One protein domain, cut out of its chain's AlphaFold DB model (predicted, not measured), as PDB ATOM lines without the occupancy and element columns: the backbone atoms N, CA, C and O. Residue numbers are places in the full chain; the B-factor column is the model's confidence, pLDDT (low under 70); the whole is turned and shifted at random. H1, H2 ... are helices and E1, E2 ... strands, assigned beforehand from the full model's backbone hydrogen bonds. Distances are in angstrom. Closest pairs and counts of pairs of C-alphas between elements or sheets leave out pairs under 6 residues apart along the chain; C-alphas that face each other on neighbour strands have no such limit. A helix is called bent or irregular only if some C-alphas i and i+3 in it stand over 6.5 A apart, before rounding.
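What this domain is: This is residues 92 to 265 of the 411 residues of an uncharacterized protein of Ralstonia solanacearum (UniProt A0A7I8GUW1). A strongly twisted sheet of eight strands curls round one helix, H2, with a second helix, H1, packed on the same face. A small curled sheet of four strands lies partly face to face with the other face of the large sheet, near E4 and E10, as a partial sandwich. The printed part has 174 residues, with two named helices and twelve named strands in the order E1 E2 E3 E4 E5 H1 E6 E7 E8 E9 E10 E11 H2 E12. The large sheet runs E5 E4 E10 E11 E9 E6 E7 E8 and is mixed, the small one runs E3 E2 E1 E12 and is antiparallel, and the class is mixed, helices and strands. The whole is compact, with a radius of gyration of the C-alphas of 16.1 A, and spans 44 by 44 by 30 A.

Where its parts are: In the large sheet, E5 is residues 125 to 129, E4 117 to 122, E10 212 to 215, E11 221 to 225 and E9 193 to 197. E6, residues 150 to 157, is 22.2 A long; E7, 164 to 173, is 29.0 A; E8, 176 to 185, is 25.9 A and bends by 51 degrees at residue 181. H1, residues 133 to 146, is 20.5 A long and irregular: C-alphas 134 and 137 are 7.2 A apart. H2, residues 231 to 244, is 20.3 A long. In the small sheet, E3 is residues 112 to 114, E2 100 to 106, E1 92 to 96 and E12 260 to 264. E1 begins at C-alpha 92, (278.060, 347.256, 369.923), H2 begins at C-alpha 231, (293.682, 354.205, 383.462), and E12 ends at C-alpha 264, (280.945, 342.096, 367.689).

How they stand to each other: In the large sheet, the edge strand E5 forms a hairpin with E4, with N 119 and O 127 2.8 A apart. E4 and E10 are antiparallel, with N 118 and O 213 at 2.8 A, and E10 and E11 form a hairpin, with N 214 and O 222 at 2.8 A. E9 is parallel to E11, with N 194 and O 221 at 2.8 A, and to E6, with N 195 and O 154 at 2.8 A. E6, E7 and E8 make a meander, each strand the antiparallel neighbour of the one before; N 153 and O 168 are 2.9 A apart, and N 167 and O 183 2.8 A. H1 and H2 are on one face of this sheet, which makes two layers, helices over one face of a sheet. The closest C-alphas of H2 and E8 are those of Arg 176 and Ser 236, 5.1 A apart; those of H2 and E5 are Cys 126 and Ala 241, 6.4 A. H1 has a height over the sheet of 9.3 A and lies over E10, across the strands at 72 degrees on the local plane. H1 touches H2 with residues 140 to 144 alone, closest at the C-alphas of Val 140 and Leu 242, 6.9 A, at a steep tilt of 54 degrees, opposite ways. In each helix 8 of 10 O i to N i+4 pairs are within hydrogen-bond range. The two sheets form a sandwich, two sheets face to face, the facing parts 10.6 A centre to centre; the closest C-alphas of E2 and E10 are those of Glu 103 and Phe 214, 7.3 A. E3 runs on into E4 across a break of 2 residues, at 56 degrees. E1, E2 and E3 make a second meander, with N 102 and O 94 at 2.8 A and N 113 and O 105 at 2.9 A. E12 is antiparallel to E1, with N 262 and O 93 at 2.8 A. E12 and H1 are apart.

The domain as a whole: The C-alphas farthest apart are those of Ser 161 and Glu 248, 50.1 A. The printed part has no cut. The long links are E9 to E10, residues 198 to 211, and H2 to E12, residues 245 to 259. The mean pLDDT of the printed part is 87.8; residues 160 to 161, 200 to 208 and 246 to 256 are under 70.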
ATOM      1  N   THR A  92     278.934 346.608 370.903       92.06
ATOM      2  CA  THR A  92     278.060 347.256 369.923       92.06
ATOM      3  C   THR A  92     278.465 348.720 369.852       92.06
ATOM      4  O   THR A  92     278.508 349.396 370.878       92.06
ATOM      5  N   THR A  93     278.836 349.192 368.667       92.44
ATOM      6  CA  THR A  93     279.191 350.597 368.448       92.44
ATOM      7  C   THR A  93     278.387 351.197 367.309       92.44
ATOM      8  O   THR A  93     277.986 350.491 366.386       92.44
ATOM      9  N   ALA A  94     278.164 352.504 367.390       91.31
ATOM     10  CA  ALA A  94     277.639 353.326 366.311       91.31
ATOM     11  C   ALA A  94     278.756 354.240 365.803       91.31
ATOM     12  O   ALA A  94     279.559 354.728 366.598       91.31
ATOM     13  N   PHE A  95     278.816 354.494 364.500       89.06
ATOM     14  CA  PHE A  95     279.669 355.546 363.957       89.06
ATOM     15  C   PHE A  95     278.892 356.862 363.893       89.06
ATOM     16  O   PHE A  95     277.879 356.954 363.200       89.06
ATOM     17  N   ILE A  96     279.385 357.883 364.594       84.81
ATOM     18  CA  ILE A  96     278.834 359.239 364.561       84.81
ATOM     19  C   ILE A  96     279.842 360.160 363.860       84.81
ATOM     20  O   ILE A  96     280.985 360.275 364.319       84.81
ATOM     21  N   PRO A  97     279.454 360.851 362.769       82.12
ATOM     22  CA  PRO A  97     280.322 361.816 362.102       82.12
ATOM     23  C   PRO A  97     280.903 362.846 363.083       82.12
ATOM     24  O   PRO A  97     280.180 363.449 363.870       82.12
ATOM     25  N   GLY A  98     282.224 363.029 363.057       81.12
ATOM     26  CA  GLY A  98     282.944 363.949 363.948       81.12
ATOM     27  C   GLY A  98     283.259 363.412 365.350       81.12
ATOM     28  O   GLY A  98     284.167 363.938 365.985       81.12
ATOM     29  N   GLN A  99     282.579 362.357 365.818       81.38
ATOM     30  CA  GLN A  99     282.860 361.705 367.110       81.38
ATOM     31  C   GLN A  99     283.523 360.323 366.959       81.38
ATOM     32  O   GLN A  99     284.148 359.836 367.897       81.38
ATOM     33  N   GLY A 100     283.409 359.699 365.782       86.88
ATOM     34  CA  GLY A 100     283.953 358.368 365.512       86.88
ATOM     35  C   GLY A 100     283.058 357.245 366.041       86.88
ATOM     36  O   GLY A 100     281.832 357.364 366.049       86.88
ATOM     37  N   GLU A 101     283.666 356.127 366.442       90.38
ATOM     38  CA  GLU A 101     282.950 355.003 367.060       90.38
ATOM     39  C   GLU A 101     282.561 355.330 368.509       90.38
ATOM     40  O   GLU A 101     283.429 355.510 369.364       90.38
ATOM     41  N   VAL A 102     281.262 355.312 368.797       91.56
ATOM     42  CA  VAL A 102     280.697 355.505 370.138       91.56
ATOM     43  C   VAL A 102     279.970 354.248 370.610       91.56
ATOM     44  O   VAL A 102     279.502 353.436 369.810       91.56
ATOM     45  N   GLU A 103     279.861 354.075 371.923       94.19
ATOM     46  CA  GLU A 103     279.139 352.956 372.529       94.19
ATOM     47  C   GLU A 103     277.639 353.053 372.260       94.19
ATOM     48  O   GLU A 103     277.023 354.104 372.460       94.19
ATOM     49  N   ALA A 104     277.046 351.941 371.836       93.38
ATOM     50  CA  ALA A 104     275.627 351.856 371.537       93.38
ATOM     51  C   ALA A 104     275.052 350.511 371.992       93.38
ATOM     52  O   ALA A 104     275.777 349.546 372.227       93.38
ATOM     53  N   GLU A 105     273.733 350.436 372.095       91.62
ATOM     54  CA  GLU A 105     272.996 349.188 372.274       91.62
ATOM     55  C   GLU A 105     271.934 349.055 371.184       91.62
ATOM     56  O   GLU A 105     271.396 350.049 370.694       91.62
ATOM     57  N   MET A 106     271.642 347.811 370.804       89.88
ATOM     58  CA  MET A 106     270.534 347.490 369.912       89.88
ATOM     59  C   MET A 106     269.351 347.012 370.742       89.88
ATOM     60  O   MET A 106     269.447 346.011 371.458       89.88
ATOM     61  N   GLN A 107     268.247 347.738 370.650       87.56
ATOM     62  CA  GLN A 107     266.985 347.378 371.274       87.56
ATOM     63  C   GLN A 107     266.123 346.565 370.303       87.56
ATOM     64  O   GLN A 107     266.478 346.363 369.140       87.56
ATOM     65  N   ALA A 108     264.993 346.065 370.800       87.62
ATOM     66  CA  ALA A 108     264.020 345.369 369.969       87.62
ATOM     67  C   ALA A 108     263.563 346.238 368.785       87.62
ATOM     68  O   ALA A 108     263.616 347.467 368.836       87.62
ATOM     69  N   GLU A 109     263.123 345.571 367.720       88.75
ATOM     70  CA  GLU A 109     262.688 346.188 366.463       88.75
ATOM     71  C   GLU A 109     263.805 346.985 365.767       88.75
ATOM     72  O   GLU A 109     263.550 347.891 364.982       88.75
ATOM     73  N   GLY A 110     265.069 346.644 366.047       87.56
ATOM     74  CA  GLY A 110     266.219 347.253 365.382       87.56
ATOM     75  C   GLY A 110     266.527 348.688 365.811       87.56
ATOM     76  O   GLY A 110     267.250 349.390 365.106       87.56
ATOM     77  N   THR A 111     265.994 349.137 366.949       87.69
ATOM     78  CA  THR A 111     266.230 350.504 367.427       87.69
ATOM     79  C   THR A 111     267.624 350.624 368.042       87.69
ATOM     80  O   THR A 111     267.898 350.073 369.110       87.69
ATOM     81  N   ALA A 112     268.510 351.370 367.384       88.75
ATOM     82  CA  ALA A 112     269.832 351.688 367.913       88.75
ATOM     83  C   ALA A 112     269.756 352.834 368.933       88.75
ATOM     84  O   ALA A 112     269.106 353.852 368.709       88.75
ATOM     85  N   THR A 113     270.453 352.688 370.055       88.69
ATOM     86  CA  THR A 113     270.529 353.706 371.109       88.69
ATOM     87  C   THR A 113     271.985 353.984 371.440       88.69
ATOM     88  O   THR A 113     272.673 353.122 371.988       88.69
ATOM     89  N   THR A 114     272.461 355.195 371.146       91.31
ATOM     90  CA  THR A 114     273.772 355.659 371.619       91.31
ATOM     91  C   THR A 114     273.730 355.815 373.133       91.31
ATOM     92  O   THR A 114     272.878 356.538 373.663       91.31
ATOM     93  N   LEU A 115     274.643 355.144 373.831       93.44
ATOM     94  CA  LEU A 115     274.719 355.185 375.287       93.44
ATOM     95  C   LEU A 115     275.273 356.524 375.773       93.44
ATOM     96  O   LEU A 115     276.100 357.143 375.104       93.44
ATOM     97  N   LEU A 116     274.861 356.930 376.976       93.31
ATOM     98  CA  LEU A 116     275.476 358.062 377.666       93.31
ATOM     99  C   LEU A 116     276.924 357.726 378.016       93.31
ATOM    100  O   LEU A 116     277.181 356.738 378.713       93.31
ATOM    101  N   GLN A 117     277.856 358.538 377.523       94.94
ATOM    102  CA  GLN A 117     279.281 358.261 377.633       94.94
ATOM    103  C   GLN A 117     280.158 359.506 377.561       94.94
ATOM    104  O   GLN A 117     279.828 360.483 376.895       94.94
ATOM    105  N   ILE A 118     281.315 359.418 378.209       95.06
ATOM    106  CA  ILE A 118     282.438 360.334 378.061       95.06
ATOM    107  C   ILE A 118     283.447 359.695 377.104       95.06
ATOM    108  O   ILE A 118     283.939 358.596 377.371       95.06
ATOM    109  N   LEU A 119     283.751 360.385 376.005       94.31
ATOM    110  CA  LEU A 119     284.826 360.074 375.066       94.31
ATOM    111  C   LEU A 119     286.112 360.770 375.523       94.31
ATOM    112  O   LEU A 119     286.110 361.988 375.713       94.31
ATOM    113  N   PHE A 120     287.207 360.022 375.653       94.56
ATOM    114  CA  PHE A 120     288.524 360.579 375.979       94.56
ATOM    115  C   PHE A 120     289.288 360.911 374.692       94.56
ATOM    116  O   PHE A 120     289.833 360.027 374.025       94.56
ATOM    117  N   LEU A 121     289.316 362.195 374.331       90.62
ATOM    118  CA  LEU A 121     289.855 362.676 373.054       90.62
ATOM    119  C   LEU A 121     291.382 362.875 373.071       90.62
ATOM    120  O   LEU A 121     291.972 363.128 372.024       90.62
ATOM    121  N   GLY A 122     292.017 362.732 374.238       88.44
ATOM    122  CA  GLY A 122     293.438 363.006 374.450       88.44
ATOM    123  C   GLY A 122     293.700 364.441 374.911       88.44
ATOM    124  O   GLY A 122     292.815 365.296 374.872       88.44
ATOM    125  N   ASP A 123     294.918 364.696 375.396       88.12
ATOM    126  CA  ASP A 123     295.365 366.002 375.910       88.12
ATOM    127  C   ASP A 123     294.435 366.610 376.979       88.12
ATOM    128  O   ASP A 123     294.229 367.824 377.035       88.12
ATOM    129  N   GLY A 124     293.828 365.762 377.818       87.50
ATOM    130  CA  GLY A 124     292.874 366.178 378.847       87.50
ATOM    131  C   GLY A 124     291.500 366.609 378.323       87.50
ATOM    132  O   GLY A 124     290.682 367.093 379.104       87.50
ATOM    133  N   LYS A 125     291.221 366.451 377.023       89.88
ATOM    134  CA  LYS A 125     289.926 366.790 376.423       89.88
ATOM    135  C   LYS A 125     288.963 365.614 376.517       89.88
ATOM    136  O   LYS A 125     289.280 364.489 376.129       89.88
ATOM    137  N   CYS A 126     287.749 365.909 376.963       92.12
ATOM    138  CA  CYS A 126     286.642 364.966 377.030       92.12
ATOM    139  C   CYS A 126     285.445 365.496 376.238       92.12
ATOM    140  O   CYS A 126     285.243 366.705 376.147       92.12
ATOM    141  N   SER A 127     284.633 364.588 375.700       89.81
ATOM    142  CA  SER A 127     283.333 364.915 375.106       89.81
ATOM    143  C   SER A 127     282.246 364.038 375.712       89.81
ATOM    144  O   SER A 127     282.485 362.861 375.967       89.81
ATOM    145  N   LEU A 128     281.065 364.602 375.956       90.75
ATOM    146  CA  LEU A 128     279.898 363.888 376.469       90.75
ATOM    147  C   LEU A 128     278.906 363.666 375.324       90.75
ATOM    148  O   LEU A 128     278.516 364.615 374.651       90.75
ATOM    149  N   THR A 129     278.502 362.418 375.104       88.44
ATOM    150  CA  THR A 129     277.571 362.035 374.032       88.44
ATOM    151  C   THR A 129     276.536 361.028 374.533       88.44
ATOM    152  O   THR A 129     276.755 360.338 375.532       88.44
ATOM    153  N   GLY A 130     275.386 360.972 373.865       88.50
ATOM    154  CA  GLY A 130     274.263 360.093 374.178       88.50
ATOM    155  C   GLY A 130     273.024 360.452 373.362       88.50
ATOM    156  O   GLY A 130     272.929 361.546 372.815       88.50
ATOM    157  N   SER A 131     272.084 359.514 373.268       84.31
ATOM    158  CA  SER A 131     270.843 359.691 372.495       84.31
ATOM    159  C   SER A 131     269.706 360.371 373.270       84.31
ATOM    160  O   SER A 131     268.815 360.945 372.652       84.31
ATOM    161  N   ASP A 132     269.733 360.341 374.607       84.25
ATOM    162  CA  ASP A 132     268.680 360.908 375.461       84.25
ATOM    163  C   ASP A 132     269.260 361.878 376.499       84.25
ATOM    164  O   ASP A 132     269.882 361.476 377.491       84.25
ATOM    165  N   GLU A 133     269.028 363.173 376.274       82.81
ATOM    166  CA  GLU A 133     269.522 364.238 377.146       82.81
ATOM    167  C   GLU A 133     268.883 364.216 378.536       82.81
ATOM    168  O   GLU A 133     269.518 364.592 379.525       82.81
ATOM    169  N   SER A 134     267.652 363.709 378.653       85.00
ATOM    170  CA  SER A 134     266.921 363.676 379.925       85.00
ATOM    171  C   SER A 134     267.618 362.805 380.979       85.00
ATOM    172  O   SER A 134     267.435 362.979 382.187       85.00
ATOM    173  N   HIS A 135     268.472 361.881 380.535       88.62
ATOM    174  CA  HIS A 135     269.229 360.983 381.394       88.62
ATOM    175  C   HIS A 135     270.622 361.506 381.781       88.62
ATOM    176  O   HIS A 135     271.256 360.915 382.666       88.62
ATOM    177  N   ILE A 136     271.080 362.625 381.204       89.50
ATOM    178  CA  ILE A 136     272.398 363.216 381.481       89.50
ATOM    179  C   ILE A 136     272.587 363.538 382.972       89.50
ATOM    180  O   ILE A 136     273.567 363.045 383.539       89.50
ATOM    181  N   PRO A 137     271.674 364.249 383.672       90.25
ATOM    182  CA  PRO A 137     271.883 364.585 385.084       90.25
ATOM    183  C   PRO A 137     272.040 363.339 385.963       90.25
ATOM    184  O   PRO A 137     272.866 363.292 386.875       90.25
ATOM    185  N   LYS A 138     271.291 362.274 385.650       91.94
ATOM    186  CA  LYS A 138     271.373 360.992 386.361       91.94
ATOM    187  C   LYS A 138     272.694 360.271 386.089       91.94
ATOM    188  O   LYS A 138     273.190 359.571 386.968       91.94
ATOM    189  N   PHE A 139     273.238 360.383 384.878       94.12
ATOM    190  CA  PHE A 139     274.541 359.821 384.526       94.12
ATOM    191  C   PHE A 139     275.683 360.584 385.199       94.12
ATOM    192  O   PHE A 139     276.482 359.962 385.893       94.12
ATOM    193  N   VAL A 140     275.698 361.914 385.091       93.56
ATOM    194  CA  VAL A 140     276.680 362.789 385.753       93.56
ATOM    195  C   VAL A 140     276.648 362.594 387.270       93.56
ATOM    196  O   VAL A 140     277.694 362.395 387.883       93.56
ATOM    197  N   GLY A 141     275.461 362.543 387.881       93.25
ATOM    198  CA  GLY A 141     275.314 362.267 389.313       93.25
ATOM    199  C   GLY A 141     275.865 360.897 389.725       93.25
ATOM    200  O   GLY A 141     276.562 360.788 390.733       93.25
ATOM    201  N   ALA A 142     275.622 359.854 388.921       94.75
ATOM    202  CA  ALA A 142     276.205 358.534 389.159       94.75
ATOM    203  C   ALA A 142     277.738 358.553 389.029       94.75
ATOM    204  O   ALA A 142     278.426 357.953 389.849       94.75
ATOM    205  N   LEU A 143     278.281 359.272 388.043       96.50
ATOM    206  CA  LEU A 143     279.724 359.434 387.893       96.50
ATOM    207  C   LEU A 143     280.342 360.193 389.068       96.50
ATOM    208  O   LEU A 143     281.379 359.765 389.556       96.50
ATOM    209  N   ARG A 144     279.705 361.254 389.579       95.12
ATOM    210  CA  ARG A 144     280.186 361.988 390.765       95.12
ATOM    211  C   ARG A 144     280.267 361.107 392.002       95.12
ATOM    212  O   ARG A 144     281.230 361.221 392.749       95.12
ATOM    213  N   LEU A 145     279.279 360.232 392.193       94.62
ATOM    214  CA  LEU A 145     279.267 359.288 393.308       94.62
ATOM    215  C   LEU A 145     280.431 358.290 393.226       94.62
ATOM    216  O   LEU A 145     281.013 357.941 394.246       94.62
ATOM    217  N   VAL A 146     280.747 357.805 392.022       96.56
ATOM    218  CA  VAL A 146     281.741 356.736 391.839       96.56
ATOM    219  C   VAL A 146     283.161 357.271 391.633       96.56
ATOM    220  O   VAL A 146     284.116 356.608 392.026       96.56
ATOM    221  N   LEU A 147     283.312 358.466 391.057       96.44
ATOM    222  CA  LEU A 147     284.576 359.183 390.855       96.44
ATOM    223  C   LEU A 147     284.878 360.141 392.019       96.44
ATOM    224  O   LEU A 147     285.207 361.305 391.792       96.44
ATOM    225  N   ASP A 148     284.731 359.666 393.254       92.94
ATOM    226  CA  ASP A 148     285.013 360.441 394.468       92.94
ATOM    227  C   ASP A 148     286.454 360.205 394.987       92.94
ATOM    228  O   ASP A 148     287.404 360.148 394.208       92.94
ATOM    229  N   HIS A 149     286.685 360.072 396.297       94.25
ATOM    230  CA  HIS A 149     288.028 359.889 396.849       94.25
ATOM    231  C   HIS A 149     288.649 358.533 396.495       94.25
ATOM    232  O   HIS A 149     289.872 358.422 396.383       94.25
ATOM    233  N   THR A 150     287.825 357.495 396.338       97.06
ATOM    234  CA  THR A 150     288.262 356.144 395.971       97.06
ATOM    235  C   THR A 150     287.404 355.609 394.837       97.06
ATOM    236  O   THR A 150     286.196 355.458 394.995       97.06
ATOM    237  N   VAL A 151     288.039 355.253 393.722       98.19
ATOM    238  CA  VAL A 151     287.387 354.599 392.584       98.19
ATOM    239  C   VAL A 151     287.666 353.110 392.634       98.19
ATOM    240  O   VAL A 151     288.804 352.680 392.823       98.19
ATOM    241  N   ILE A 152     286.630 352.309 392.419       98.38
ATOM    242  CA  ILE A 152     286.748 350.858 392.343       98.38
ATOM    243  C   ILE A 152     286.503 350.411 390.905       98.38
ATOM    244  O   ILE A 152     285.383 350.525 390.404       98.38
ATOM    245  N   LEU A 153     287.542 349.873 390.263       98.44
ATOM    246  CA  LEU A 153     287.414 349.208 388.971       98.44
ATOM    247  C   LEU A 153     287.302 347.698 389.137       98.44
ATOM    248  O   LEU A 153     288.006 347.098 389.953       98.44
ATOM    249  N   VAL A 154     286.445 347.080 388.328       98.00
ATOM    250  CA  VAL A 154     286.196 345.638 388.355       98.00
ATOM    251  C   VAL A 154     286.398 345.037 386.977       98.00
ATOM    252  O   VAL A 154     285.715 345.409 386.029       98.00
ATOM    253  N   ARG A 155     287.267 344.033 386.879       96.31
ATOM    254  CA  ARG A 155     287.446 343.225 385.672       96.31
ATOM    255  C   ARG A 155     287.022 341.788 385.940       96.31
ATOM    256  O   ARG A 155     287.488 341.164 386.895       96.31
ATOM    257  N   LYS A 156     286.168 341.236 385.077       93.88
ATOM    258  CA  LYS A 156     285.818 339.812 385.116       93.88
ATOM    259  C   LYS A 156     287.004 338.975 384.635       93.88
ATOM    260  O   LYS A 156     287.585 339.265 383.594       93.88
ATOM    261  N   VAL A 157     287.338 337.927 385.378       90.31
ATOM    262  CA  VAL A 157     288.304 336.904 384.976       90.31
ATOM    263  C   VAL A 157     287.526 335.651 384.616       90.31
ATOM    264  O   VAL A 157     286.812 335.071 385.439       90.31
ATOM    265  N   THR A 158     287.634 335.247 383.357       76.56
ATOM    266  CA  THR A 158     287.016 334.014 382.883       76.56
ATOM    267  C   THR A 158     287.868 332.843 383.361       76.56
ATOM    268  O   THR A 158     288.955 332.618 382.841       76.56
ATOM    269  N   THR A 159     287.395 332.108 384.370       70.50
ATOM    270  CA  THR A 159     287.960 330.799 384.733       70.50
ATOM    271  C   THR A 159     286.935 329.705 384.459       70.50
ATOM    272  O   THR A 159     285.730 329.960 384.500       70.50
ATOM    273  N   ALA A 160     287.410 328.495 384.155       60.03
ATOM    274  CA  ALA A 160     286.577 327.388 383.682       60.03
ATOM    275  C   ALA A 160     285.530 326.892 384.699       60.03
ATOM    276  O   ALA A 160     284.557 326.260 384.300       60.03
ATOM    277  N   SER A 161     285.707 327.158 385.999       66.62
ATOM    278  CA  SER A 161     284.874 326.561 387.052       66.62
ATOM    279  C   SER A 161     284.038 327.559 387.851       66.62
ATOM    280  O   SER A 161     282.989 327.161 388.342       66.62
ATOM    281  N   ASN A 162     284.435 328.836 387.956       77.94
ATOM    282  CA  ASN A 162     283.636 329.898 388.586       77.94
ATOM    283  C   ASN A 162     284.060 331.298 388.096       77.94
ATOM    284  O   ASN A 162     285.256 331.556 387.932       77.94
ATOM    285  N   PRO A 163     283.130 332.251 387.904       82.44
ATOM    286  CA  PRO A 163     283.517 333.628 387.625       82.44
ATOM    287  C   PRO A 163     284.239 334.217 388.845       82.44
ATOM    288  O   PRO A 163     283.714 334.194 389.957       82.44
ATOM    289  N   SER A 164     285.436 334.757 388.631       92.50
ATOM    290  CA  SER A 164     286.153 335.553 389.626       92.50
ATOM    291  C   SER A 164     286.359 336.969 389.097       92.50
ATOM    292  O   SER A 164     286.293 337.220 387.891       92.50
ATOM    293  N   PHE A 165     286.550 337.922 390.003       96.25
ATOM    294  CA  PHE A 165     286.629 339.338 389.658       96.25
ATOM    295  C   PHE A 165     287.890 339.938 390.257       96.25
ATOM    296  O   PHE A 165     288.121 339.813 391.457       96.25
ATOM    297  N   ILE A 166     288.698 340.597 389.430       97.50
ATOM    298  CA  ILE A 166     289.802 341.428 389.908       97.50
ATOM    299  C   ILE A 166     289.231 342.808 390.194       97.50
ATOM    300  O   ILE A 166     288.654 343.444 389.313       97.50
ATOM    301  N   VAL A 167     289.399 343.253 391.430       98.19
ATOM    302  CA  VAL A 167     288.978 344.558 391.923       98.19
ATOM    303  C   VAL A 167     290.226 345.375 392.189       98.19
ATOM    304  O   VAL A 167     291.027 344.993 393.041       98.19
ATOM    305  N   THR A 168     290.375 346.492 391.486       98.56
ATOM    306  CA  THR A 168     291.477 347.437 391.678       98.56
ATOM    307  C   THR A 168     290.927 348.733 392.252       98.56
ATOM    308  O   THR A 168     290.016 349.331 391.679       98.56
ATOM    309  N   SER A 169     291.466 349.162 393.390       98.38
ATOM    310  CA  SER A 169     291.150 350.459 393.987       98.38
ATOM    311  C   SER A 169     292.105 351.523 393.475       98.38
ATOM    312  O   SER A 169     293.315 351.292 393.432       98.38
ATOM    313  N   TYR A 170     291.573 352.698 393.174       98.50
ATOM    314  CA  TYR A 170     292.326 353.881 392.799       98.50
ATOM    315  C   TYR A 170     292.030 354.987 393.803       98.50
ATOM    316  O   TYR A 170     290.868 355.306 394.047       98.50
ATOM    317  N   LEU A 171     293.072 355.551 394.401       98.06
ATOM    318  CA  LEU A 171     292.964 356.585 395.425       98.06
ATOM    319  C   LEU A 171     293.254 357.942 394.805       98.06
ATOM    320  O   LEU A 171     294.238 358.099 394.078       98.06
ATOM    321  N   ARG A 172     292.413 358.926 395.105       96.69
ATOM    322  CA  ARG A 172     292.650 360.301 394.687       96.69
ATOM    323  C   ARG A 172     293.747 360.920 395.550       96.69
ATOM    324  O   ARG A 172     293.620 361.002 396.769       96.69
ATOM    325  N   GLN A 173     294.806 361.395 394.906       96.06
ATOM    326  CA  GLN A 173     295.863 362.196 395.509       96.06
ATOM    327  C   GLN A 173     295.990 363.509 394.742       96.06
ATOM    328  O   GLN A 173     296.277 363.530 393.543       96.06
ATOM    329  N   SER A 174     295.743 364.618 395.438       90.94
ATOM    330  CA  SER A 174     295.645 365.949 394.835       90.94
ATOM    331  C   SER A 174     294.590 365.967 393.714       90.94
ATOM    332  O   SER A 174     293.394 365.846 393.988       90.94
ATOM    333  N   ASN A 175     295.015 366.062 392.452       91.69
ATOM    334  CA  ASN A 175     294.128 366.100 391.291       91.69
ATOM    335  C   ASN A 175     294.274 364.884 390.366       91.69
ATOM    336  O   ASN A 175     293.947 364.960 389.184       91.69
ATOM    337  N   ARG A 176     294.821 363.778 390.878       96.56
ATOM    338  CA  ARG A 176     295.031 362.553 390.107       96.56
ATOM    339  C   ARG A 176     294.631 361.320 390.894       96.56
ATOM    340  O   ARG A 176     294.736 361.293 392.116       96.56
ATOM    341  N   TYR A 177     294.210 360.288 390.182       97.94
ATOM    342  CA  TYR A 177     294.085 358.951 390.741       97.94
ATOM    343  C   TYR A 177     295.411 358.203 390.643       97.94
ATOM    344  O   TYR A 177     296.127 358.318 389.652       97.94
ATOM    345  N   ILE A 178     295.717 357.413 391.667       98.00
ATOM    346  CA  ILE A 178     296.831 356.463 391.675       98.00
ATOM    347  C   ILE A 178     296.334 355.077 392.083       98.00
ATOM    348  O   ILE A 178     295.321 354.950 392.769       98.00
ATOM    349  N   VAL A 179     297.046 354.022 391.687       98.25
ATOM    350  CA  VAL A 179     296.685 352.648 392.059       98.25
ATOM    351  C   VAL A 179     296.902 352.444 393.562       98.25
ATOM    352  O   VAL A 179     298.018 352.575 394.052       98.25
ATOM    353  N   GLY A 180     295.836 352.104 394.288       97.12
ATOM    354  CA  GLY A 180     295.882 351.775 395.718       97.12
ATOM    355  C   GLY A 180     296.103 350.285 396.004       97.12
ATOM    356  O   GLY A 180     296.605 349.933 397.064       97.12
ATOM    357  N   GLY A 181     295.745 349.404 395.065       97.06
ATOM    358  CA  GLY A 181     295.945 347.959 395.189       97.06
ATOM    359  C   GLY A 181     294.906 347.145 394.419       97.06
ATOM    360  O   GLY A 181     293.886 347.681 393.980       97.06
ATOM    361  N   SER A 182     295.155 345.842 394.277       97.75
ATOM    362  CA  SER A 182     294.249 344.908 393.605       97.75
ATOM    363  C   SER A 182     293.999 343.663 394.445       97.75
ATOM    364  O   SER A 182     294.886 343.183 395.148       97.75
ATOM    365  N   ARG A 183     292.790 343.108 394.345       97.50
ATOM    366  CA  ARG A 183     292.411 341.835 394.973       97.50
ATOM    367  C   ARG A 183     291.437 341.056 394.102       97.50
ATOM    368  O   ARG A 183     290.675 341.649 393.343       97.50
ATOM    369  N   THR A 184     291.413 339.738 394.258       96.75
ATOM    370  CA  THR A 184     290.420 338.878 393.606       96.75
ATOM    371  C   THR A 184     289.273 338.584 394.561       96.75
ATOM    372  O   THR A 184     289.495 338.247 395.722       96.75
ATOM    373  N   VAL A 185     288.041 338.702 394.076       95.88
ATOM    374  CA  VAL A 185     286.817 338.449 394.845       95.88
ATOM    375  C   VAL A 185     285.855 337.554 394.055       95.88
ATOM    376  O   VAL A 185     285.892 337.544 392.821       95.88
ATOM    377  N   PRO A 186     284.967 336.807 394.735       93.94
ATOM    378  CA  PRO A 186     283.973 335.958 394.074       93.94
ATOM    379  C   PRO A 186     282.757 336.736 393.548       93.94
ATOM    380  O   PRO A 186     282.000 336.212 392.737       93.94
ATOM    381  N   ARG A 187     282.533 337.972 394.018       94.38
ATOM    382  CA  ARG A 187     281.427 338.841 393.588       94.38
ATOM    383  C   ARG A 187     281.897 340.290 393.471       94.38
ATOM    384  O   ARG A 187     282.657 340.724 394.339       94.38
ATOM    385  N   PRO A 188     281.462 341.028 392.437       95.31
ATOM    386  CA  PRO A 188     281.809 342.434 392.291       95.31
ATOM    387  C   PRO A 188     281.178 343.268 393.426       95.31
ATOM    388  O   PRO A 188     280.109 342.898 393.912       95.31
ATOM    389  N   PRO A 189     281.811 344.373 393.856       95.25
ATOM    390  CA  PRO A 189     281.180 345.360 394.733       95.25
ATOM    391  C   PRO A 189     279.933 345.988 394.097       95.25
ATOM    392  O   PRO A 189     279.856 346.093 392.875       95.25
ATOM    393  N   ASP A 190     278.995 346.459 394.923       93.75
ATOM    394  CA  ASP A 190     277.747 347.077 394.441       93.75
ATOM    395  C   ASP A 190     277.987 348.412 393.718       93.75
ATOM    396  O   ASP A 190     277.299 348.743 392.752       93.75
ATOM    397  N   VAL A 191     278.988 349.173 394.174       95.06
ATOM    398  CA  VAL A 191     279.386 350.463 393.599       95.06
ATOM    399  C   VAL A 191     280.766 350.314 392.973       95.06
ATOM    400  O   VAL A 191     281.785 350.279 393.666       95.06
ATOM    401  N   CYS A 192     280.800 350.198 391.650       97.00
ATOM    402  CA  CYS A 192     282.035 350.076 390.890       97.00
ATOM    403  C   CYS A 192     281.865 350.535 389.440       97.00
ATOM    404  O   CYS A 192     280.748 350.624 388.925       97.00
ATOM    405  N   ILE A 193     282.991 350.732 388.759       98.44
ATOM    406  CA  ILE A 193     283.055 350.861 387.302       98.44
ATOM    407  C   ILE A 193     283.628 349.556 386.747       98.44
ATOM    408  O   ILE A 193     284.682 349.084 387.178       98.44
ATOM    409  N   TRP A 194     282.948 348.951 385.782       98.00
ATOM    410  CA  TRP A 194     283.475 347.790 385.076       98.00
ATOM    411  C   TRP A 194     284.618 348.222 384.165       98.00
ATOM    412  O   TRP A 194     284.466 349.160 383.393       98.00
ATOM    413  N   HIS A 195     285.758 347.547 384.241       97.44
ATOM    414  CA  HIS A 195     286.886 347.786 383.352       97.44
ATOM    415  C   HIS A 195     286.911 346.726 382.259       97.44
ATOM    416  O   HIS A 195     287.131 345.541 382.524       97.44
ATOM    417  N   GLU A 196     286.682 347.173 381.030       94.88
ATOM    418  CA  GLU A 196     286.693 346.344 379.831       94.88
ATOM    419  C   GLU A 196     287.789 346.813 378.874       94.88
ATOM    420  O   GLU A 196     288.174 347.981 378.855       94.88
ATOM    421  N   GLN A 197     288.301 345.896 378.063       91.12
ATOM    422  CA  GLN A 197     289.232 346.232 376.991       91.12
ATOM    423  C   GLN A 197     288.511 346.155 375.651       91.12
ATOM    424  O   GLN A 197     287.579 345.360 375.492       91.12
ATOM    425  N   PHE A 198     288.939 346.962 374.679       87.25
ATOM    426  CA  PHE A 198     288.477 346.775 373.306       87.25
ATOM    427  C   PHE A 198     288.827 345.362 372.822       87.25
ATOM    428  O   PHE A 198     289.937 344.895 373.108       87.25
ATOM    429  N   PRO A 199     287.925 344.687 372.083       75.81
ATOM    430  CA  PRO A 199     288.208 343.376 371.510       75.81
ATOM    431  C   PRO A 199     289.533 343.392 370.740       75.81
ATOM    432  O   PRO A 199     289.768 344.295 369.941       75.81
ATOM    433  N   THR A 200     290.404 342.409 370.985       67.00
ATOM    434  CA  THR A 200     291.742 342.334 370.368       67.00
ATOM    435  C   THR A 200     291.661 342.227 368.842       67.00
ATOM    436  O   THR A 200     292.498 342.776 368.131       67.00
ATOM    437  N   ILE A 201     290.612 341.567 368.337       59.25
ATOM    438  CA  ILE A 201     290.310 341.468 366.909       59.25
ATOM    439  C   ILE A 201     289.888 342.857 366.414       59.25
ATOM    440  O   ILE A 201     288.774 343.313 366.672       59.25
ATOM    441  N   GLY A 202     290.801 343.531 365.716       54.28
ATOM    442  CA  GLY A 202     290.566 344.845 365.121       54.28
ATOM    443  C   GLY A 202     291.234 346.022 365.831       54.28
ATOM    444  O   GLY A 202     291.025 347.143 365.386       54.28
ATOM    445  N   GLN A 203     292.059 345.829 366.870       54.97
ATOM    446  CA  GLN A 203     292.795 346.956 367.478       54.97
ATOM    447  C   GLN A 203     293.724 347.665 366.472       54.97
ATOM    448  O   GLN A 203     293.758 348.892 366.447       54.97
ATOM    449  N   GLU A 204     294.386 346.920 365.579       54.38
ATOM    450  CA  GLU A 204     295.227 347.496 364.512       54.38
ATOM    451  C   GLU A 204     294.417 348.259 363.450       54.38
ATOM    452  O   GLU A 204     294.930 349.175 362.815       54.38
ATOM    453  N   GLN A 205     293.136 347.921 363.279       53.75
ATOM    454  CA  GLN A 205     292.236 348.557 362.308       53.75
ATOM    455  C   GLN A 205     291.385 349.681 362.923       53.75
ATOM    456  O   GLN A 205     290.759 350.444 362.194       53.75
ATOM    457  N   ARG A 206     291.367 349.808 364.257       61.34
ATOM    458  CA  ARG A 206     290.543 350.769 365.012       61.34
ATOM    459  C   ARG A 206     291.377 351.727 365.863       61.34
ATOM    460  O   ARG A 206     290.958 352.123 366.950       61.34
ATOM    461  N   ILE A 207     292.542 352.136 365.360       54.84
ATOM    462  CA  ILE A 207     293.454 353.090 366.029       54.84
ATOM    463  C   ILE A 207     292.744 354.419 366.376       54.84
ATOM    464  O   ILE A 207     293.158 355.128 367.287       54.84
ATOM    465  N   GLN A 208     291.629 354.730 365.708       69.50
ATOM    466  CA  GLN A 208     290.828 355.936 365.933       69.50
ATOM    467  C   GLN A 208     289.760 355.813 367.037       69.50
ATOM    468  O   GLN A 208     289.066 356.788 367.308       69.50
ATOM    469  N   ARG A 209     289.582 354.648 367.680       86.31
ATOM    470  CA  ARG A 209     288.582 354.515 368.751       86.31
ATOM    471  C   ARG A 209     289.107 355.111 370.053       86.31
ATOM    472  O   ARG A 209     290.118 354.664 370.593       86.31
ATOM    473  N   HIS A 210     288.392 356.092 370.586       91.75
ATOM    474  CA  HIS A 210     288.703 356.697 371.877       91.75
ATOM    475  C   HIS A 210     288.348 355.743 373.024       91.75
ATOM    476  O   HIS A 210     287.320 355.067 372.939       91.75
ATOM    477  N   PRO A 211     289.141 355.682 374.115       95.00
ATOM    478  CA  PRO A 211     288.654 355.136 375.375       95.00
ATOM    479  C   PRO A 211     287.325 355.800 375.752       95.00
ATOM    480  O   PRO A 211     287.089 356.968 375.420       95.00
ATOM    481  N   THR A 212     286.473 355.078 376.470       95.94
ATOM    482  CA  THR A 212     285.122 355.544 376.796       95.94
ATOM    483  C   THR A 212     284.712 355.168 378.205       95.94
ATOM    484  O   THR A 212     284.893 354.031 378.635       95.94
ATOM    485  N   LEU A 213     284.114 356.113 378.929       97.81
ATOM    486  CA  LEU A 213     283.425 355.857 380.192       97.81
ATOM    487  C   LEU A 213     281.926 356.024 379.972       97.81
ATOM    488  O   LEU A 213     281.455 357.139 379.788       97.81
ATOM    489  N   PHE A 214     281.172 354.932 379.984       96.62
ATOM    490  CA  PHE A 214     279.771 354.918 379.570       96.62
ATOM    491  C   PHE A 214     278.858 354.217 380.564       96.62
ATOM    492  O   PHE A 214     279.308 353.520 381.478       96.62
ATOM    493  N   ARG A 215     277.550 354.394 380.376       95.69
ATOM    494  CA  ARG A 215     276.510 353.729 381.159       95.69
ATOM    495  C   ARG A 215     275.647 352.836 380.276       95.69
ATOM    496  O   ARG A 215     274.977 353.325 379.374       95.69
ATOM    497  N   ARG A 216     275.612 351.538 380.587       92.69
ATOM    498  CA  ARG A 216     274.682 350.575 379.968       92.69
ATOM    499  C   ARG A 216     273.233 350.923 380.286       92.69
ATOM    500  O   ARG A 216     272.963 351.501 381.342       92.69
ATOM    501  N   THR A 217     272.283 350.461 379.475       87.75
ATOM    502  CA  THR A 217     270.842 350.621 379.776       87.75
ATOM    503  C   THR A 217     270.441 349.960 381.101       87.75
ATOM    504  O   THR A 217     269.612 350.485 381.842       87.75
ATOM    505  N   ALA A 218     271.118 348.868 381.478       87.12
ATOM    506  CA  ALA A 218     270.980 348.213 382.783       87.12
ATOM    507  C   ALA A 218     271.520 349.044 383.971       87.12
ATOM    508  O   ALA A 218     271.394 348.640 385.125       87.12
ATOM    509  N   GLY A 219     272.145 350.196 383.707       91.75
ATOM    510  CA  GLY A 219     272.587 351.169 384.703       91.75
ATOM    511  C   GLY A 219     274.045 351.049 385.146       91.75
ATOM    512  O   GLY A 219     274.509 351.941 385.853       91.75
ATOM    513  N   GLN A 220     274.758 350.001 384.724       95.12
ATOM    514  CA  GLN A 220     276.170 349.772 385.048       95.12
ATOM    515  C   GLN A 220     277.078 350.807 384.373       95.12
ATOM    516  O   GLN A 220     276.908 351.085 383.186       95.12
ATOM    517  N   LEU A 221     278.065 351.315 385.113       97.94
ATOM    518  CA  LEU A 221     279.145 352.142 384.572       97.94
ATOM    519  C   LEU A 221     280.281 351.258 384.065       97.94
ATOM    520  O   LEU A 221     280.666 350.300 384.737       97.94
ATOM    521  N   VAL A 222     280.825 351.592 382.901       97.75
ATOM    522  CA  VAL A 222     281.880 350.828 382.239       97.75
ATOM    523  C   VAL A 222     282.935 351.788 381.706       97.75
ATOM    524  O   VAL A 222     282.615 352.695 380.946       97.75
ATOM    525  N   LEU A 223     284.190 351.576 382.084       98.19
ATOM    526  CA  LEU A 223     285.355 352.183 381.461       98.19
ATOM    527  C   LEU A 223     285.931 351.172 380.470       98.19
ATOM    528  O   LEU A 223     286.412 350.112 380.880       98.19
ATOM    529  N   ARG A 224     285.895 351.494 379.180       95.94
ATOM    530  CA  ARG A 224     286.492 350.679 378.127       95.94
ATOM    531  C   ARG A 224     287.744 351.335 377.572       95.94
ATOM    532  O   ARG A 224     287.735 352.509 377.211       95.94
ATOM    533  N   THR A 225     288.832 350.572 377.529       94.50
ATOM    534  CA  THR A 225     290.159 351.102 377.201       94.50
ATOM    535  C   THR A 225     290.909 350.241 376.190       94.50
ATOM    536  O   THR A 225     290.584 349.072 375.962       94.50
ATOM    537  N   HIS A 226     291.978 350.802 375.625       91.19
ATOM    538  CA  HIS A 226     293.009 350.015 374.951       91.19
ATOM    539  C   HIS A 226     293.827 349.224 375.980       91.19
ATOM    540  O   HIS A 226     293.735 349.465 377.188       91.19
ATOM    541  N   LEU A 227     294.649 348.284 375.502       89.31
ATOM    542  CA  LEU A 227     295.529 347.482 376.361       89.31
ATOM    543  C   LEU A 227     296.536 348.351 377.133       89.31
ATOM    544  O   LEU A 227     296.782 348.101 378.309       89.31
ATOM    545  N   ASN A 228     297.061 349.390 376.478       90.00
ATOM    546  CA  ASN A 228     298.128 350.253 376.997       90.00
ATOM    547  C   ASN A 228     297.617 351.605 377.521       90.00
ATOM    548  O   ASN A 228     298.402 352.531 377.702       90.00
ATOM    549  N   SER A 229     296.305 351.761 377.713       93.56
ATOM    550  CA  SER A 229     295.749 353.013 378.228       93.56
ATOM    551  C   SER A 229     296.183 353.269 379.672       93.56
ATOM    552  O   SER A 229     296.088 352.382 380.522       93.56
ATOM    553  N   ASP A 230     296.567 354.511 379.970       96.12
ATOM    554  CA  ASP A 230     296.782 354.968 381.342       96.12
ATOM    555  C   ASP A 230     295.431 355.202 382.034       96.12
ATOM    556  O   ASP A 230     294.813 356.261 381.942       96.12
ATOM    557  N   VAL A 231     294.956 354.173 382.734       97.50
ATOM    558  CA  VAL A 231     293.682 354.205 383.462       97.50
ATOM    559  C   VAL A 231     293.655 355.302 384.533       97.50
ATOM    560  O   VAL A 231     292.612 355.916 384.746       97.50
ATOM    561  N   CYS A 232     294.783 355.582 385.193       97.81
ATOM    562  CA  CYS A 232     294.862 356.634 386.206       97.81
ATOM    563  C   CYS A 232     294.622 358.012 385.582       97.81
ATOM    564  O   CYS A 232     293.861 358.815 386.135       97.81
ATOM    565  N   ALA A 233     295.229 358.270 384.420       97.06
ATOM    566  CA  ALA A 233     295.004 359.495 383.662       97.06
ATOM    567  C   ALA A 233     293.532 359.625 383.241       97.06
ATOM    568  O   ALA A 233     292.902 360.620 383.585       97.06
ATOM    569  N   LEU A 234     292.948 358.587 382.629       97.69
ATOM    570  CA  LEU A 234     291.552 358.603 382.166       97.69
ATOM    571  C   LEU A 234     290.549 358.863 383.302       97.69
ATOM    572  O   LEU A 234     289.635 359.669 383.155       97.69
ATOM    573  N   LEU A 235     290.719 358.227 384.466       97.88
ATOM    574  CA  LEU A 235     289.854 358.492 385.624       97.88
ATOM    575  C   LEU A 235     289.986 359.939 386.122       97.88
ATOM    576  O   LEU A 235     288.999 360.545 386.545       97.88
ATOM    577  N   SER A 236     291.200 360.492 386.071       96.94
ATOM    578  CA  SER A 236     291.474 361.869 386.496       96.94
ATOM    579  C   SER A 236     290.845 362.874 385.529       96.94
ATOM    580  O   SER A 236     290.207 363.828 385.970       96.94
ATOM    581  N   GLU A 237     290.962 362.621 384.223       96.25
ATOM    582  CA  GLU A 237     290.325 363.402 383.159       96.25
ATOM    583  C   GLU A 237     288.802 363.362 383.271       96.25
ATOM    584  O   GLU A 237     288.167 364.413 383.266       96.25
ATOM    585  N   ALA A 238     288.217 362.176 383.471       96.25
ATOM    586  CA  ALA A 238     286.776 362.034 383.657       96.25
ATOM    587  C   ALA A 238     286.290 362.880 384.831       96.25
ATOM    588  O   ALA A 238     285.303 363.597 384.705       96.25
ATOM    589  N   ARG A 239     286.999 362.828 385.968       95.50
ATOM    590  CA  ARG A 239     286.632 363.614 387.147       95.50
ATOM    591  C   ARG A 239     286.719 365.116 386.886       95.50
ATOM    592  O   ARG A 239     285.801 365.820 387.286       95.50
ATOM    593  N   ALA A 240     287.783 365.587 386.238       93.62
ATOM    594  CA  ALA A 240     287.929 367.000 385.892       93.62
ATOM    595  C   ALA A 240     286.827 367.463 384.920       93.62
ATOM    596  O   ALA A 240     286.258 368.536 385.096       93.62
ATOM    597  N   ALA A 241     286.464 366.624 383.946       92.62
ATOM    598  CA  ALA A 241     285.393 366.916 382.999       92.62
ATOM    599  C   ALA A 241     284.021 367.069 383.685       92.62
ATOM    600  O   ALA A 241     283.223 367.910 383.277       92.62
ATOM    601  N   LEU A 242     283.752 366.325 384.768       92.00
ATOM    602  CA  LEU A 242     282.494 366.457 385.519       92.00
ATOM    603  C   LEU A 242     282.278 367.844 386.124       92.00
ATOM    604  O   LEU A 242     281.124 368.209 386.336       92.00
ATOM    605  N   ASP A 243     283.349 368.574 386.436       86.50
ATOM    606  CA  ASP A 243     283.249 369.932 386.974       86.50
ATOM    607  C   ASP A 243     282.888 370.924 385.844       86.50
ATOM    608  O   ASP A 243     282.171 371.888 386.071       86.50
ATOM    609  N   THR A 244     283.294 370.636 384.601       85.06
ATOM    610  CA  THR A 244     282.976 371.466 383.423       85.06
ATOM    611  C   THR A 244     281.577 371.230 382.850       85.06
ATOM    612  O   THR A 244     281.043 372.094 382.166       85.06
ATOM    613  N   PHE A 245     280.960 370.077 383.127       82.94
ATOM    614  CA  PHE A 245     279.620 369.755 382.617       82.94
ATOM    615  C   PHE A 245     278.476 370.472 383.360       82.94
ATOM    616  O   PHE A 245     277.342 370.403 382.893       82.94
ATOM    617  N   ASP A 246     278.746 371.142 384.489       68.94
ATOM    618  CA  ASP A 246     277.743 371.924 385.235       68.94
ATOM    619  C   ASP A 246     277.544 373.355 384.683       68.94
ATOM    620  O   ASP A 246     276.472 373.925 384.874       68.94
ATOM    621  N   ASP A 247     278.533 373.919 383.980       60.56
ATOM    622  CA  ASP A 247     278.687 375.374 383.760       60.56
ATOM    623  C   ASP A 247     278.194 375.896 382.386       60.56
ATOM    624  O   ASP A 247     278.660 376.920 381.910       60.56
ATOM    625  N   GLU A 248     277.201 375.249 381.767       50.88
ATOM    626  CA  GLU A 248     276.683 375.514 380.404       50.88
ATOM    627  C   GLU A 248     277.507 374.903 379.255       50.88
ATOM    628  O   GLU A 248     278.580 375.368 378.885       50.88
ATOM    629  N   GLN A 249     276.906 373.923 378.575       50.25
ATOM    630  CA  GLN A 249     276.849 373.844 377.113       50.25
ATOM    631  C   GLN A 249     275.810 372.789 376.741       50.25
ATOM    632  O   GLN A 249     275.762 371.721 377.350       50.25
ATOM    633  N   HIS A 250     274.949 373.106 375.771       52.09
ATOM    634  CA  HIS A 250     274.046 372.139 375.156       52.09
ATOM    635  C   HIS A 250     274.867 370.923 374.735       52.09
ATOM    636  O   HIS A 250     275.632 370.987 373.772       52.09
ATOM    637  N   ILE A 251     274.751 369.834 375.492       56.78
ATOM    638  CA  ILE A 251     275.249 368.533 375.072       56.78
ATOM    639  C   ILE A 251     274.450 368.248 373.821       56.78
ATOM    640  O   ILE A 251     273.264 367.979 373.924       56.78
ATOM    641  N   ALA A 252     275.059 368.437 372.655       55.72
ATOM    642  CA  ALA A 252     274.365 368.264 371.397       55.72
ATOM    643  C   ALA A 252     273.958 366.791 371.296       55.72
ATOM    644  O   ALA A 252     274.768 365.956 370.878       55.72
ATOM    645  N   SER A 253     272.723 366.457 371.690       59.19
ATOM    646  CA  SER A 253     272.139 365.176 371.330       59.19
ATOM    647  C   SER A 253     272.125 365.118 369.823       59.19
ATOM    648  O   SER A 253     271.385 365.817 369.131       59.19
ATOM    649  N   THR A 254     273.031 364.307 369.304       60.34
ATOM    650  CA  THR A 254     273.078 364.033 367.885       60.34
ATOM    651  C   THR A 254     272.321 362.733 367.713       60.34
ATOM    652  O   THR A 254     272.883 361.644 367.833       60.34
ATOM    653  N   THR A 255     271.012 362.841 367.495       64.50
ATOM    654  CA  THR A 255     270.253 361.692 367.007       64.50
ATOM    655  C   THR A 255     270.685 361.465 365.566       64.50
ATOM    656  O   THR A 255     270.432 362.296 364.696       64.50
ATOM    657  N   VAL A 256     271.402 360.372 365.320       66.94
ATOM    658  CA  VAL A 256     271.762 359.956 363.964       66.94
ATOM    659  C   VAL A 256     270.656 359.035 363.474       66.94
ATOM    660  O   VAL A 256     270.471 357.951 364.024       66.94
ATOM    661  N   GLU A 257     269.904 359.465 362.463       70.31
ATOM    662  CA  GLU A 257     268.973 358.577 361.770       70.31
ATOM    663  C   GLU A 257     269.771 357.502 361.024       70.31
ATOM    664  O   GLU A 257     270.654 357.820 360.230       70.31
ATOM    665  N   ASN A 258     269.460 356.228 361.280       74.56
ATOM    666  CA  ASN A 258     270.111 355.069 360.656       74.56
ATOM    667  C   ASN A 258     271.648 355.062 360.809       74.56
ATOM    668  O   ASN A 258     272.370 355.092 359.808       74.56
ATOM    669  N   PRO A 259     272.179 355.021 362.046       82.12
ATOM    670  CA  PRO A 259     273.620 355.025 362.246       82.12
ATOM    671  C   PRO A 259     274.250 353.759 361.656       82.12
ATOM    672  O   PRO A 259     273.695 352.663 361.757       82.12
ATOM    673  N   SER A 260     275.453 353.890 361.095       88.06
ATOM    674  CA  SER A 260     276.274 352.726 360.763       88.06
ATOM    675  C   SER A 260     276.675 352.027 362.059       88.06
ATOM    676  O   SER A 260     277.407 352.592 362.875       88.06
ATOM    677  N   MET A 261     276.182 350.806 362.251       89.31
ATOM    678  CA  MET A 261     276.408 350.021 363.462       89.31
ATOM    679  C   MET A 261     277.435 348.921 363.220       89.31
ATOM    680  O   MET A 261     277.469 348.297 362.161       89.31
ATOM    681  N   LEU A 262     278.225 348.629 364.248       89.69
ATOM    682  CA  LEU A 262     279.170 347.527 364.256       89.69
ATOM    683  C   LEU A 262     278.907 346.623 365.456       89.69
ATOM    684  O   LEU A 262     279.053 347.025 366.612       89.69
ATOM    685  N   PHE A 263     278.549 345.375 365.161       89.19
ATOM    686  CA  PHE A 263     278.289 344.339 366.154       89.19
ATOM    687  C   PHE A 263     279.472 343.382 366.213       89.19
ATOM    688  O   PHE A 263     279.884 342.811 365.206       89.19
ATOM    689  N   SER A 264     280.009 343.176 367.409       88.56
ATOM    690  CA  SER A 264     280.945 342.096 367.689       88.56
ATOM    691  C   SER A 264     280.220 341.053 368.522       88.56
ATOM    692  O   SER A 264     279.780 341.339 369.635       88.56
ATOM    693  N   MET A 265     280.073 339.850 367.977       87.62
ATOM    694  CA  MET A 265     279.385 338.737 368.624       87.62
ATOM    695  C   MET A 265     280.350 337.567 368.797       87.62
ATOM    696  O   MET A 265     281.234 337.354 367.971       87.62
TER     697      MET A 265